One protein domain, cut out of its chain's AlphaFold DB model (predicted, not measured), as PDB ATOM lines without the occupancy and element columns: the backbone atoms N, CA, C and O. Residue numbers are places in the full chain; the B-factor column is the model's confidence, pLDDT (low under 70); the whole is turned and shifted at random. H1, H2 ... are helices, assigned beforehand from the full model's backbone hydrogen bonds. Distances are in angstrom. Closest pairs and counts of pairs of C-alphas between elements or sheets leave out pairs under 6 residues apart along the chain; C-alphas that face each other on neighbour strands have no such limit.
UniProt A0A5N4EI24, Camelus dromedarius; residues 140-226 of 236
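This is residues 140 to 226 of the 236 residues of a protein of Camelus dromedarius (UniProt A0A5N4EI24). The domain is an open arch: the long helix H1 makes one leg, and a helical hairpin of H2 and H3 makes the other, with no contact between H1 and either helix of the hairpin. Two long stretches without a named element bridge the legs, residues 159 to 174 leading from H1 to H2 and residues 208 to 226 coming back from H3 to end beside H1, while the turn of the hairpin, residues 189 to 197, sticks out. The printed part has 87 residues with three named helices, in the order H1, H2, H3, and no named strand; the class is all helix. The whole is loose, with a radius of gyration of the C-alphas of 17.1 A, and its C-alphas span 44 by 37 by 24 A.

The longest helix, H1, residues 140 to 158, touches no helix. It is apart from H2, residues 175 to 190, and apart from H3, residues 196 to 207. H2 and H3 form a helical hairpin. They touch, with 6 pairs of C-alphas within 8 A, and the closest C-alphas, those of Thr 184 and Ser 202, are 6.1 A apart. Their centres are 10.8 A apart. They stand at a shallow tilt of 23 degrees and run opposite ways. H2 touches H3 with residues 177 to 184 alone, and H3 touches H2 with residues 202 to 206 alone. In H1, H2 and H3 every O i to N i+4 pair is within hydrogen-bond range.

H1 begins at C-alpha 140, at (137.076, 152.159, 211.126), and ends at C-alpha 158, at (147.850, 137.471, 191.873); its 19 residues measure 26.5 A from first to last C-alpha. H2 has 16 residues and measures 22.3 A from C-alpha 175 to C-alpha 190. H3 has 12 residues and measures 16.8 A, ending at C-alpha 207, at (142.867, 155.772, 169.640).

The two C-alphas farthest apart are those of Ser 163 and Gln 193, at 46.5 A. The first and last printed C-alphas, those of Ala 140 and Asp 226, are 19.5 A apart. The link from H1 to H2 is long, with 16 residues, and the link from H2 to H3 is tight, with 5 residues. Residues 189 to 197, of which 189 and 190 belong to H2 and 196 and 197 to H3, stand free; without them the body spans 42 by 34 by 23 A. The printed part has no cut. Its mean pLDDT is 93.4, and no printed residue is under 70.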
ATOM      1  N   ALA A 140     136.026 153.175 211.106       96.88
ATOM      2  CA  ALA A 140     137.076 152.159 211.126       96.88
ATOM      3  C   ALA A 140     136.611 150.850 210.467       96.88
ATOM      4  O   ALA A 140     137.295 150.339 209.586       96.88
ATOM      5  N   GLU A 141     135.418 150.356 210.816       95.94
ATOM      6  CA  GLU A 141     134.841 149.154 210.193       95.94
ATOM      7  C   GLU A 141     134.576 149.364 208.698       95.94
ATOM      8  O   GLU A 141     134.887 148.494 207.890       95.94
ATOM      9  N   ARG A 142     134.073 150.540 208.301       97.00
ATOM     10  CA  ARG A 142     133.914 150.879 206.880       97.00
ATOM     11  C   ARG A 142     135.246 150.810 206.140       97.00
ATOM     12  O   ARG A 142     135.300 150.268 205.041       97.00
ATOM     13  N   SER A 143     136.308 151.348 206.737       97.00
ATOM     14  CA  SER A 143     137.648 151.297 206.147       97.00
ATOM     15  C   SER A 143     138.123 149.850 205.998       97.00
ATOM     16  O   SER A 143     138.561 149.477 204.916       97.00
ATOM     17  N   ALA A 144     137.947 149.020 207.031       97.12
ATOM     18  CA  ALA A 144     138.300 147.600 207.001       97.12
ATOM     19  C   ALA A 144     137.549 146.823 205.902       97.12
ATOM     20  O   ALA A 144     138.169 146.094 205.135       97.12
ATOM     21  N   ILE A 145     136.241 147.056 205.736       97.25
ATOM     22  CA  ILE A 145     135.427 146.453 204.662       97.25
ATOM     23  C   ILE A 145     136.016 146.749 203.276       97.25
ATOM     24  O   ILE A 145     136.159 145.847 202.450       97.25
ATOM     25  N   TYR A 146     136.365 148.011 203.013       97.62
ATOM     26  CA  TYR A 146     136.926 148.410 201.722       97.62
ATOM     27  C   TYR A 146     138.365 147.923 201.524       97.62
ATOM     28  O   TYR A 146     138.720 147.554 200.405       97.62
ATOM     29  N   VAL A 147     139.175 147.875 202.585       98.06
ATOM     30  CA  VAL A 147     140.519 147.279 202.545       98.06
ATOM     31  C   VAL A 147     140.424 145.795 202.193       98.06
ATOM     32  O   VAL A 147     141.010 145.390 201.193       98.06
ATOM     33  N   ALA A 148     139.595 145.019 202.897       97.62
ATOM     34  CA  ALA A 148     139.393 143.598 202.618       97.62
ATOM     35  C   ALA A 148     138.882 143.345 201.189       97.62
ATOM     36  O   ALA A 148     139.295 142.388 200.528       97.62
ATOM     37  N   MET A 149     138.016 144.224 200.671       97.56
ATOM     38  CA  MET A 149     137.559 144.166 199.281       97.56
ATOM     39  C   MET A 149     138.723 144.338 198.288       97.56
ATOM     40  O   MET A 149     138.832 143.568 197.331       97.56
ATOM     41  N   VAL A 150     139.610 145.314 198.511       98.06
ATOM     42  CA  VAL A 150     140.788 145.546 197.656       98.06
ATOM     43  C   VAL A 150     141.811 144.418 197.789       98.06
ATOM     44  O   VAL A 150     142.330 143.959 196.775       98.06
ATOM     45  N   GLU A 151     142.067 143.930 199.003       98.12
ATOM     46  CA  GLU A 151     142.978 142.808 199.258       98.12
ATOM     47  C   GLU A 151     142.496 141.525 198.579       98.12
ATOM     48  O   GLU A 151     143.281 140.848 197.917       98.12
ATOM     49  N   THR A 152     141.193 141.237 198.641       98.06
ATOM     50  CA  THR A 152     140.588 140.091 197.944       98.06
ATOM     51  C   THR A 152     140.750 140.210 196.425       98.06
ATOM     52  O   THR A 152     141.074 139.228 195.753       98.06
ATOM     53  N   LEU A 153     140.562 141.411 195.862       97.94
ATOM     54  CA  LEU A 153     140.759 141.645 194.428       97.94
ATOM     55  C   LEU A 153     142.232 141.513 194.022       97.94
ATOM     56  O   LEU A 153     142.536 140.913 192.992       97.94
ATOM     57  N   ALA A 154     143.146 142.038 194.838       97.81
ATOM     58  CA  ALA A 154     144.582 141.897 194.625       97.81
ATOM     59  C   ALA A 154     145.010 140.424 194.690       97.81
ATOM     60  O   ALA A 154     145.751 139.964 193.822       97.81
ATOM     61  N   GLN A 155     144.480 139.661 195.653       97.19
ATOM     62  CA  GLN A 155     144.703 138.222 195.747       97.19
ATOM     63  C   GLN A 155     144.205 137.512 194.485       97.19
ATOM     64  O   GLN A 155     144.960 136.730 193.911       97.19
ATOM     65  N   LEU A 156     142.994 137.820 194.001       97.19
ATOM     66  CA  LEU A 156     142.458 137.242 192.762       97.19
ATOM     67  C   LEU A 156     143.388 137.505 191.570       97.19
ATOM     68  O   LEU A 156     143.705 136.584 190.819       97.19
ATOM     69  N   HIS A 157     143.843 138.751 191.416       96.12
ATOM     70  CA  HIS A 157     144.735 139.153 190.329       96.12
ATOM     71  C   HIS A 157     146.145 138.559 190.451       96.12
ATOM     72  O   HIS A 157     146.842 138.463 189.447       96.12
ATOM     73  N   SER A 158     146.559 138.136 191.649       94.62
ATOM     74  CA  SER A 158     147.850 137.471 191.873       94.62
ATOM     75  C   SER A 158     147.854 135.981 191.508       94.62
ATOM     76  O   SER A 158     148.922 135.371 191.430       94.62
ATOM     77  N   LEU A 159     146.680 135.372 191.290       94.38
ATOM     78  CA  LEU A 159     146.582 133.950 190.975       94.38
ATOM     79  C   LEU A 159     147.085 133.654 189.560       94.38
ATOM     80  O   LEU A 159     146.681 134.275 188.578       94.38
ATOM     81  N   ASN A 160     147.915 132.619 189.446       89.94
ATOM     82  CA  ASN A 160     148.421 132.163 188.163       89.94
ATOM     83  C   ASN A 160     147.386 131.268 187.450       89.94
ATOM     84  O   ASN A 160     147.012 130.204 187.949       89.94
ATOM     85  N   ILE A 161     146.965 131.667 186.248       89.38
ATOM     86  CA  ILE A 161     145.934 130.972 185.453       89.38
ATOM     87  C   ILE A 161     146.311 129.519 185.123       89.38
ATOM     88  O   ILE A 161     145.440 128.649 185.138       89.38
ATOM     89  N   GLN A 162     147.593 129.242 184.860       86.69
ATOM     90  CA  GLN A 162     148.077 127.884 184.565       86.69
ATOM     91  C   GLN A 162     147.975 126.998 185.811       86.69
ATOM     92  O   GLN A 162     147.471 125.881 185.753       86.69
ATOM     93  N   SER A 163     148.356 127.526 186.979       88.12
ATOM     94  CA  SER A 163     148.223 126.795 188.248       88.12
ATOM     95  C   SER A 163     146.766 126.454 188.596       88.12
ATOM     96  O   SER A 163     146.504 125.434 189.226       88.12
ATOM     97  N   LEU A 164     145.814 127.269 188.123       92.00
ATOM     98  CA  LEU A 164     144.374 127.053 188.275       92.00
ATOM     99  C   LEU A 164     143.774 126.087 187.236       92.00
ATOM    100  O   LEU A 164     142.572 125.827 187.288       92.00
ATOM    101  N   GLN A 165     144.566 125.567 186.289       91.19
ATOM    102  CA  GLN A 165     144.090 124.735 185.169       91.19
ATOM    103  C   GLN A 165     142.987 125.432 184.345       91.19
ATOM    104  O   GLN A 165     141.985 124.840 183.912       91.19
ATOM    105  N   LEU A 166     143.138 126.751 184.186       91.50
ATOM    106  CA  LEU A 166     142.233 127.618 183.436       91.50
ATOM    107  C   LEU A 166     142.819 128.009 182.070       91.50
ATOM    108  O   LEU A 166     142.429 129.028 181.496       91.50
ATOM    109  N   GLU A 167     143.713 127.198 181.500       85.38
ATOM    110  CA  GLU A 167     144.222 127.419 180.147       85.38
ATOM    111  C   GLU A 167     143.069 127.458 179.133       85.38
ATOM    112  O   GLU A 167     142.113 126.676 179.188       85.38
ATOM    113  N   GLY A 168     143.122 128.428 178.219       85.31
ATOM    114  CA  GLY A 168     142.057 128.655 177.238       85.31
ATOM    115  C   GLY A 168     140.735 129.154 177.834       85.31
ATOM    116  O   GLY A 168     139.743 129.259 177.109       85.31
ATOM    117  N   TYR A 169     140.684 129.480 179.135       90.19
ATOM    118  CA  TYR A 169     139.526 130.150 179.720       90.19
ATOM    119  C   TYR A 169     139.359 131.540 179.094       90.19
ATOM    120  O   TYR A 169     138.264 131.882 178.638       90.19
ATOM    121  N   GLY A 170     140.435 132.324 179.027       88.12
ATOM    122  CA  GLY A 170     140.485 133.641 178.394       88.12
ATOM    123  C   GLY A 170     140.917 133.616 176.924       88.12
ATOM    124  O   GLY A 170     141.097 132.569 176.308       88.12
ATOM    125  N   ARG A 171     141.071 134.816 176.351       87.50
ATOM    126  CA  ARG A 171     141.668 135.041 175.020       87.50
ATOM    127  C   ARG A 171     143.056 135.707 175.096       87.50
ATOM    128  O   ARG A 171     143.569 136.088 174.047       87.50
ATOM    129  N   GLY A 172     143.625 135.888 176.292       86.31
ATOM    130  CA  GLY A 172     144.937 136.514 176.497       86.31
ATOM    131  C   GLY A 172     145.052 137.953 175.983       86.31
ATOM    132  O   GLY A 172     144.097 138.731 176.072       86.31
ATOM    133  N   ALA A 173     146.211 138.280 175.410       88.44
ATOM    134  CA  ALA A 173     146.595 139.609 174.921       88.44
ATOM    135  C   ALA A 173     145.571 140.269 173.981       88.44
ATOM    136  O   ALA A 173     144.874 139.588 173.227       88.44
ATOM    137  N   GLY A 174     145.495 141.600 173.979       90.88
ATOM    138  CA  GLY A 174     144.543 142.392 173.197       90.88
ATOM    139  C   GLY A 174     143.172 142.527 173.869       90.88
ATOM    140  O   GLY A 174     142.152 142.622 173.172       90.88
ATOM    141  N   TYR A 175     143.114 142.446 175.203       92.00
ATOM    142  CA  TYR A 175     141.876 142.547 175.969       92.00
ATOM    143  C   TYR A 175     141.209 143.911 175.792       92.00
ATOM    144  O   TYR A 175     140.053 143.949 175.362       92.00
ATOM    145  N   CYS A 176     141.923 145.012 176.026       93.25
ATOM    146  CA  CYS A 176     141.391 146.370 175.902       93.25
ATOM    147  C   CYS A 176     140.818 146.613 174.502       93.25
ATOM    148  O   CYS A 176     139.651 146.994 174.367       93.25
ATOM    149  N   LYS A 177     141.584 146.293 173.448       93.88
ATOM    150  CA  LYS A 177     141.117 146.462 172.059       93.88
ATOM    151  C   LYS A 177     139.840 145.669 171.785       93.88
ATOM    152  O   LYS A 177     138.912 146.178 171.146       93.88
ATOM    153  N   ARG A 178     139.782 144.414 172.251       94.00
ATOM    154  CA  ARG A 178     138.596 143.560 172.091       94.00
ATOM    155  C   ARG A 178     137.398 144.093 172.858       94.00
ATOM    156  O   ARG A 178     136.304 144.053 172.301       94.00
ATOM    157  N   GLN A 179     137.585 144.569 174.087       93.94
ATOM    158  CA  GLN A 179     136.500 145.121 174.896       93.94
ATOM    159  C   GLN A 179     135.899 146.346 174.217       93.94
ATOM    160  O   GLN A 179     134.701 146.340 173.948       93.94
ATOM    161  N   VAL A 180     136.720 147.335 173.847       95.94
ATOM    162  CA  VAL A 180     136.234 148.543 173.160       95.94
ATOM    163  C   VAL A 180     135.511 148.158 171.867       95.94
ATOM    164  O   VAL A 180     134.350 148.505 171.686       95.94
ATOM    165  N   SER A 181     136.123 147.312 171.030       95.31
ATOM    166  CA  SER A 181     135.497 146.848 169.781       95.31
ATOM    167  C   SER A 181     134.164 146.116 169.998       95.31
ATOM    168  O   SER A 181     133.262 146.213 169.166       95.31
ATOM    169  N   THR A 182     134.041 145.341 171.079       94.44
ATOM    170  CA  THR A 182     132.826 144.576 171.400       94.44
ATOM    171  C   THR A 182     131.717 145.505 171.870       94.44
ATOM    172  O   THR A 182     130.611 145.441 171.333       94.44
ATOM    173  N   TRP A 183     132.019 146.401 172.810       94.31
ATOM    174  CA  TRP A 183     131.050 147.352 173.349       94.31
ATOM    175  C   TRP A 183     130.578 148.357 172.297       94.31
ATOM    176  O   TRP A 183     129.379 148.609 172.214       94.31
ATOM    177  N   THR A 184     131.465 148.845 171.424       94.88
ATOM    178  CA  THR A 184     131.081 149.709 170.295       94.88
ATOM    179  C   THR A 184     130.079 149.017 169.375       94.88
ATOM    180  O   THR A 184     129.042 149.594 169.052       94.88
ATOM    181  N   LYS A 185     130.340 147.760 168.985       94.31
ATOM    182  CA  LYS A 185     129.424 146.990 168.125       94.31
ATOM    183  C   LYS A 185     128.079 146.729 168.801       94.31
ATOM    184  O   LYS A 185     127.044 146.834 168.150       94.31
ATOM    185  N   GLN A 186     128.087 146.386 170.090       91.81
ATOM    186  CA  GLN A 186     126.856 146.160 170.850       91.81
ATOM    187  C   GLN A 186     126.032 147.440 170.987       91.81
ATOM    188  O   GLN A 186     124.822 147.402 170.776       91.81
ATOM    189  N   TYR A 187     126.681 148.572 171.271       92.94
ATOM    190  CA  TYR A 187     126.021 149.872 171.314       92.94
ATOM    191  C   TYR A 187     125.386 150.217 169.963       92.94
ATOM    192  O   TYR A 187     124.194 150.495 169.913       92.94
ATOM    193  N   GLN A 188     126.134 150.114 168.860       91.56
ATOM    194  CA  GLN A 188     125.620 150.393 167.512       91.56
ATOM    195  C   GLN A 188     124.421 149.512 167.136       91.56
ATOM    196  O   GLN A 188     123.497 149.985 166.485       91.56
ATOM    197  N   ALA A 189     124.422 148.245 167.556       91.38
ATOM    198  CA  ALA A 189     123.321 147.324 167.290       91.38
ATOM    199  C   ALA A 189     122.063 147.604 168.136       91.38
ATOM    200  O   ALA A 189     120.963 147.257 167.714       91.38
ATOM    201  N   ALA A 190     122.218 148.193 169.326       90.38
ATOM    202  CA  ALA A 190     121.127 148.444 170.272       90.38
ATOM    203  C   ALA A 190     120.652 149.911 170.310       90.38
ATOM    204  O   ALA A 190     119.619 150.213 170.914       90.38
ATOM    205  N   ALA A 191     121.408 150.833 169.709       90.81
ATOM    206  CA  ALA A 191     121.096 152.252 169.703       90.81
ATOM    207  C   ALA A 191     119.793 152.522 168.934       90.81
ATOM    208  O   ALA A 191     119.657 152.192 167.760       90.81
ATOM    209  N   HIS A 192     118.839 153.152 169.613       92.19
ATOM    210  CA  HIS A 192     117.558 153.597 169.051       92.19
ATOM    211  C   HIS A 192     117.522 155.114 168.808       92.19
ATOM    212  O   HIS A 192     116.570 155.630 168.230       92.19
ATOM    213  N   GLN A 193     118.552 155.826 169.263       94.00
ATOM    214  CA  GLN A 193     118.752 157.255 169.063       94.00
ATOM    215  C   GLN A 193     120.247 157.540 168.930       94.00
ATOM    216  O   GLN A 193     121.074 156.776 169.435       94.00
ATOM    217  N   ASP A 194     120.584 158.646 168.272       92.00
ATOM    218  CA  ASP A 194     121.967 159.096 168.205       92.00
ATOM    219  C   ASP A 194     122.384 159.744 169.532       92.00
ATOM    220  O   ASP A 194     121.696 160.614 170.067       92.00
ATOM    221  N   ILE A 195     123.526 159.309 170.061       96.12
ATOM    222  CA  ILE A 195     124.158 159.879 171.252       96.12
ATOM    223  C   ILE A 195     125.598 160.207 170.851       96.12
ATOM    224  O   ILE A 195     126.481 159.352 170.989       96.12
ATOM    225  N   PRO A 196     125.874 161.436 170.375       96.12
ATOM    226  CA  PRO A 196     127.191 161.808 169.855       96.12
ATOM    227  C   PRO A 196     128.344 161.534 170.830       96.12
ATOM    228  O   PRO A 196     129.434 161.150 170.409       96.12
ATOM    229  N   ALA A 197     128.095 161.659 172.139       97.12
ATOM    230  CA  ALA A 197     129.075 161.362 173.181       97.12
ATOM    231  C   ALA A 197     129.548 159.893 173.172       97.12
ATOM    232  O   ALA A 197     130.722 159.638 173.424       97.12
ATOM    233  N   MET A 198     128.679 158.930 172.839       96.25
ATOM    234  CA  MET A 198     129.063 157.513 172.756       96.25
ATOM    235  C   MET A 198     129.971 157.239 171.559       96.25
ATOM    236  O   MET A 198     130.953 156.507 171.686       96.25
ATOM    237  N   SER A 199     129.685 157.864 170.416       93.19
ATOM    238  CA  SER A 199     130.541 157.780 169.228       93.19
ATOM    239  C   SER A 199     131.916 158.399 169.497       93.19
ATOM    240  O   SER A 199     132.937 157.771 169.222       93.19
ATOM    241  N   GLN A 200     131.955 159.579 170.131       97.44
ATOM    242  CA  GLN A 200     133.204 160.234 170.538       97.44
ATOM    243  C   GLN A 200     134.005 159.393 171.540       97.44
ATOM    244  O   GLN A 200     135.218 159.255 171.386       97.44
ATOM    245  N   LEU A 201     133.342 158.797 172.537       97.81
ATOM    246  CA  LEU A 201     133.985 157.930 173.526       97.81
ATOM    247  C   LEU A 201     134.585 156.679 172.874       97.81
ATOM    248  O   LEU A 201     135.733 156.340 173.151       97.81
ATOM    249  N   SER A 202     133.834 156.011 171.993       96.19
ATOM    250  CA  SER A 202     134.313 154.845 171.241       96.19
ATOM    251  C   SER A 202     135.567 155.177 170.428       96.19
ATOM    252  O   SER A 202     136.568 154.462 170.503       96.19
ATOM    253  N   ASP A 203     135.525 156.277 169.676       97.25
ATOM    254  CA  ASP A 203     136.651 156.751 168.872       97.25
ATOM    255  C   ASP A 203     137.871 157.082 169.730       97.25
ATOM    256  O   ASP A 203     138.997 156.707 169.393       97.25
ATOM    257  N   TRP A 204     137.653 157.778 170.848       98.25
ATOM    258  CA  TRP A 204     138.724 158.142 171.764       98.25
ATOM    259  C   TRP A 204     139.364 156.899 172.386       98.25
ATOM    260  O   TRP A 204     140.583 156.757 172.313       98.25
ATOM    261  N   LEU A 205     138.573 155.957 172.910       97.75
ATOM    262  CA  LEU A 205     139.088 154.719 173.507       97.75
ATOM    263  C   LEU A 205     139.895 153.889 172.504       97.75
ATOM    264  O   LEU A 205     140.955 153.378 172.850       97.75
ATOM    265  N   MET A 206     139.437 153.788 171.251       96.50
ATOM    266  CA  MET A 206     140.164 153.054 170.208       96.50
ATOM    267  C   MET A 206     141.503 153.698 169.828       96.50
ATOM    268  O   MET A 206     142.421 152.980 169.436       96.50
ATOM    269  N   ARG A 207     141.622 155.030 169.925       97.06
ATOM    270  CA  ARG A 207     142.867 155.772 169.640       97.06
ATOM    271  C   ARG A 207     143.818 155.852 170.836       97.06
ATOM    272  O   ARG A 207     144.981 156.170 170.635       97.06
ATOM    273  N   ASN A 208     143.332 155.571 172.045       96.81
ATOM    274  CA  ASN A 208     144.080 155.696 173.301       96.81
ATOM    275  C   ASN A 208     144.164 154.354 174.044       96.81
ATOM    276  O   ASN A 208     144.069 154.297 175.270       96.81
ATOM    277  N   LEU A 209     144.293 153.252 173.301       95.00
ATOM    278  CA  LEU A 209     144.534 151.945 173.905       95.00
ATOM    279  C   LEU A 209     145.924 151.925 174.566       95.00
ATOM    280  O   LEU A 209     146.850 152.511 174.008       95.00
ATOM    281  N   PRO A 210     146.096 151.241 175.711       91.69
ATOM    282  CA  PRO A 210     147.417 151.036 176.294       91.69
ATOM    283  C   PRO A 210     148.349 150.314 175.313       91.69
ATOM    284  O   PRO A 210     147.938 149.342 174.677       91.69
ATOM    285  N   ASP A 211     149.610 150.744 175.242       86.94
ATOM    286  CA  ASP A 211     150.617 150.120 174.370       86.94
ATOM    287  C   ASP A 211     150.916 148.663 174.778       86.94
ATOM    288  O   ASP A 211     151.215 147.816 173.936       86.94
ATOM    289  N   ASN A 212     150.776 148.357 176.074       84.94
ATOM    290  CA  ASN A 212     151.018 147.042 176.661       84.94
ATOM    291  C   ASN A 212     149.702 146.397 177.126       84.94
ATOM    292  O   ASN A 212     149.320 146.504 178.287       84.94
ATOM    293  N   ASP A 213     149.025 145.692 176.221       85.62
ATOM    294  CA  ASP A 213     147.789 144.926 176.479       85.62
ATOM    295  C   ASP A 213     148.068 143.413 176.396       85.62
ATOM    296  O   ASP A 213     147.358 142.662 175.729       85.62
ATOM    297  N   ASN A 214     149.178 142.972 176.999       85.25
ATOM    298  CA  ASN A 214     149.665 141.586 176.912       85.25
ATOM    299  C   ASN A 214     149.527 140.803 178.222       85.25
ATOM    300  O   ASN A 214     149.723 139.590 178.224       85.25
ATOM    301  N   GLU A 215     149.211 141.480 179.327       85.12
ATOM    302  CA  GLU A 215     149.027 140.836 180.625       85.12
ATOM    303  C   GLU A 215     147.730 140.024 180.653       85.12
ATOM    304  O   GLU A 215     146.683 140.459 180.166       85.12
ATOM    305  N   GLU A 216     147.793 138.834 181.248       87.19
ATOM    306  CA  GLU A 216     146.639 137.956 181.411       87.19
ATOM    307  C   GLU A 216     146.479 137.591 182.885       87.19
ATOM    308  O   GLU A 216     147.193 136.741 183.410       87.19
ATOM    309  N   ASN A 217     145.507 138.230 183.532       89.88
ATOM    310  CA  ASN A 217     145.110 137.941 184.904       89.88
ATOM    311  C   ASN A 217     143.650 137.489 184.934       89.88
ATOM    312  O   ASN A 217     142.842 137.848 184.067       89.88
ATOM    313  N   LEU A 218     143.292 136.707 185.950       93.38
ATOM    314  CA  LEU A 218     141.899 136.355 186.170       93.38
ATOM    315  C   LEU A 218     141.137 137.589 186.664       93.38
ATOM    316  O   LEU A 218     141.421 138.109 187.735       93.38
ATOM    317  N   ILE A 219     140.145 138.031 185.897       93.75
ATOM    318  CA  ILE A 219     139.271 139.146 186.269       93.75
ATOM    319  C   ILE A 219     137.898 138.622 186.691       93.75
ATOM    320  O   ILE A 219     137.312 137.776 186.016       93.75
ATOM    321  N   HIS A 220     137.353 139.154 187.785       95.38
ATOM    322  CA  HIS A 220     135.993 138.819 188.225       95.38
ATOM    323  C   HIS A 220     134.925 139.321 187.230       95.38
ATOM    324  O   HIS A 220     133.896 138.683 187.031       95.38
ATOM    325  N   GLY A 221     135.166 140.472 186.589       92.44
ATOM    326  CA  GLY A 221     134.278 141.084 185.590       92.44
ATOM    327  C   GLY A 221     133.198 142.007 186.169       92.44
ATOM    328  O   GLY A 221     132.896 143.025 185.559       92.44
ATOM    329  N   ASP A 222     132.675 141.701 187.357       93.38
ATOM    330  CA  ASP A 222     131.678 142.530 188.066       93.38
ATOM    331  C   ASP A 222     132.015 142.663 189.565       93.38
ATOM    332  O   ASP A 222     131.242 142.264 190.432       93.38
ATOM    333  N   PHE A 223     133.251 143.058 189.893       95.94
ATOM    334  CA  PHE A 223     133.719 143.098 191.286       95.94
ATOM    335  C   PHE A 223     133.253 144.376 191.985       95.94
ATOM    336  O   PHE A 223     133.744 145.468 191.698       95.94
ATOM    337  N   LYS A 224     132.289 144.231 192.890       94.94
ATOM    338  CA  LYS A 224     131.654 145.332 193.617       94.94
ATOM    339  C   LYS A 224     131.071 144.836 194.936       94.94
ATOM    340  O   LYS A 224     130.869 143.638 195.116       94.94
ATOM    341  N   LEU A 225     130.803 145.772 195.841       95.25
ATOM    342  CA  LEU A 225     130.466 145.504 197.238       95.25
ATOM    343  C   LEU A 225     129.258 144.565 197.423       95.25
ATOM    344  O   LEU A 225     129.282 143.692 198.286       95.25
ATOM    345  N   ASP A 226     128.226 144.702 196.593       93.19
ATOM    346  CA  ASP A 226     126.999 143.897 196.647       93.19
ATOM    347  C   ASP A 226     127.147 142.488 196.040       93.19
ATOM    348  O   ASP A 226     126.227 141.677 196.155       93.19
TER     349      ASP A 226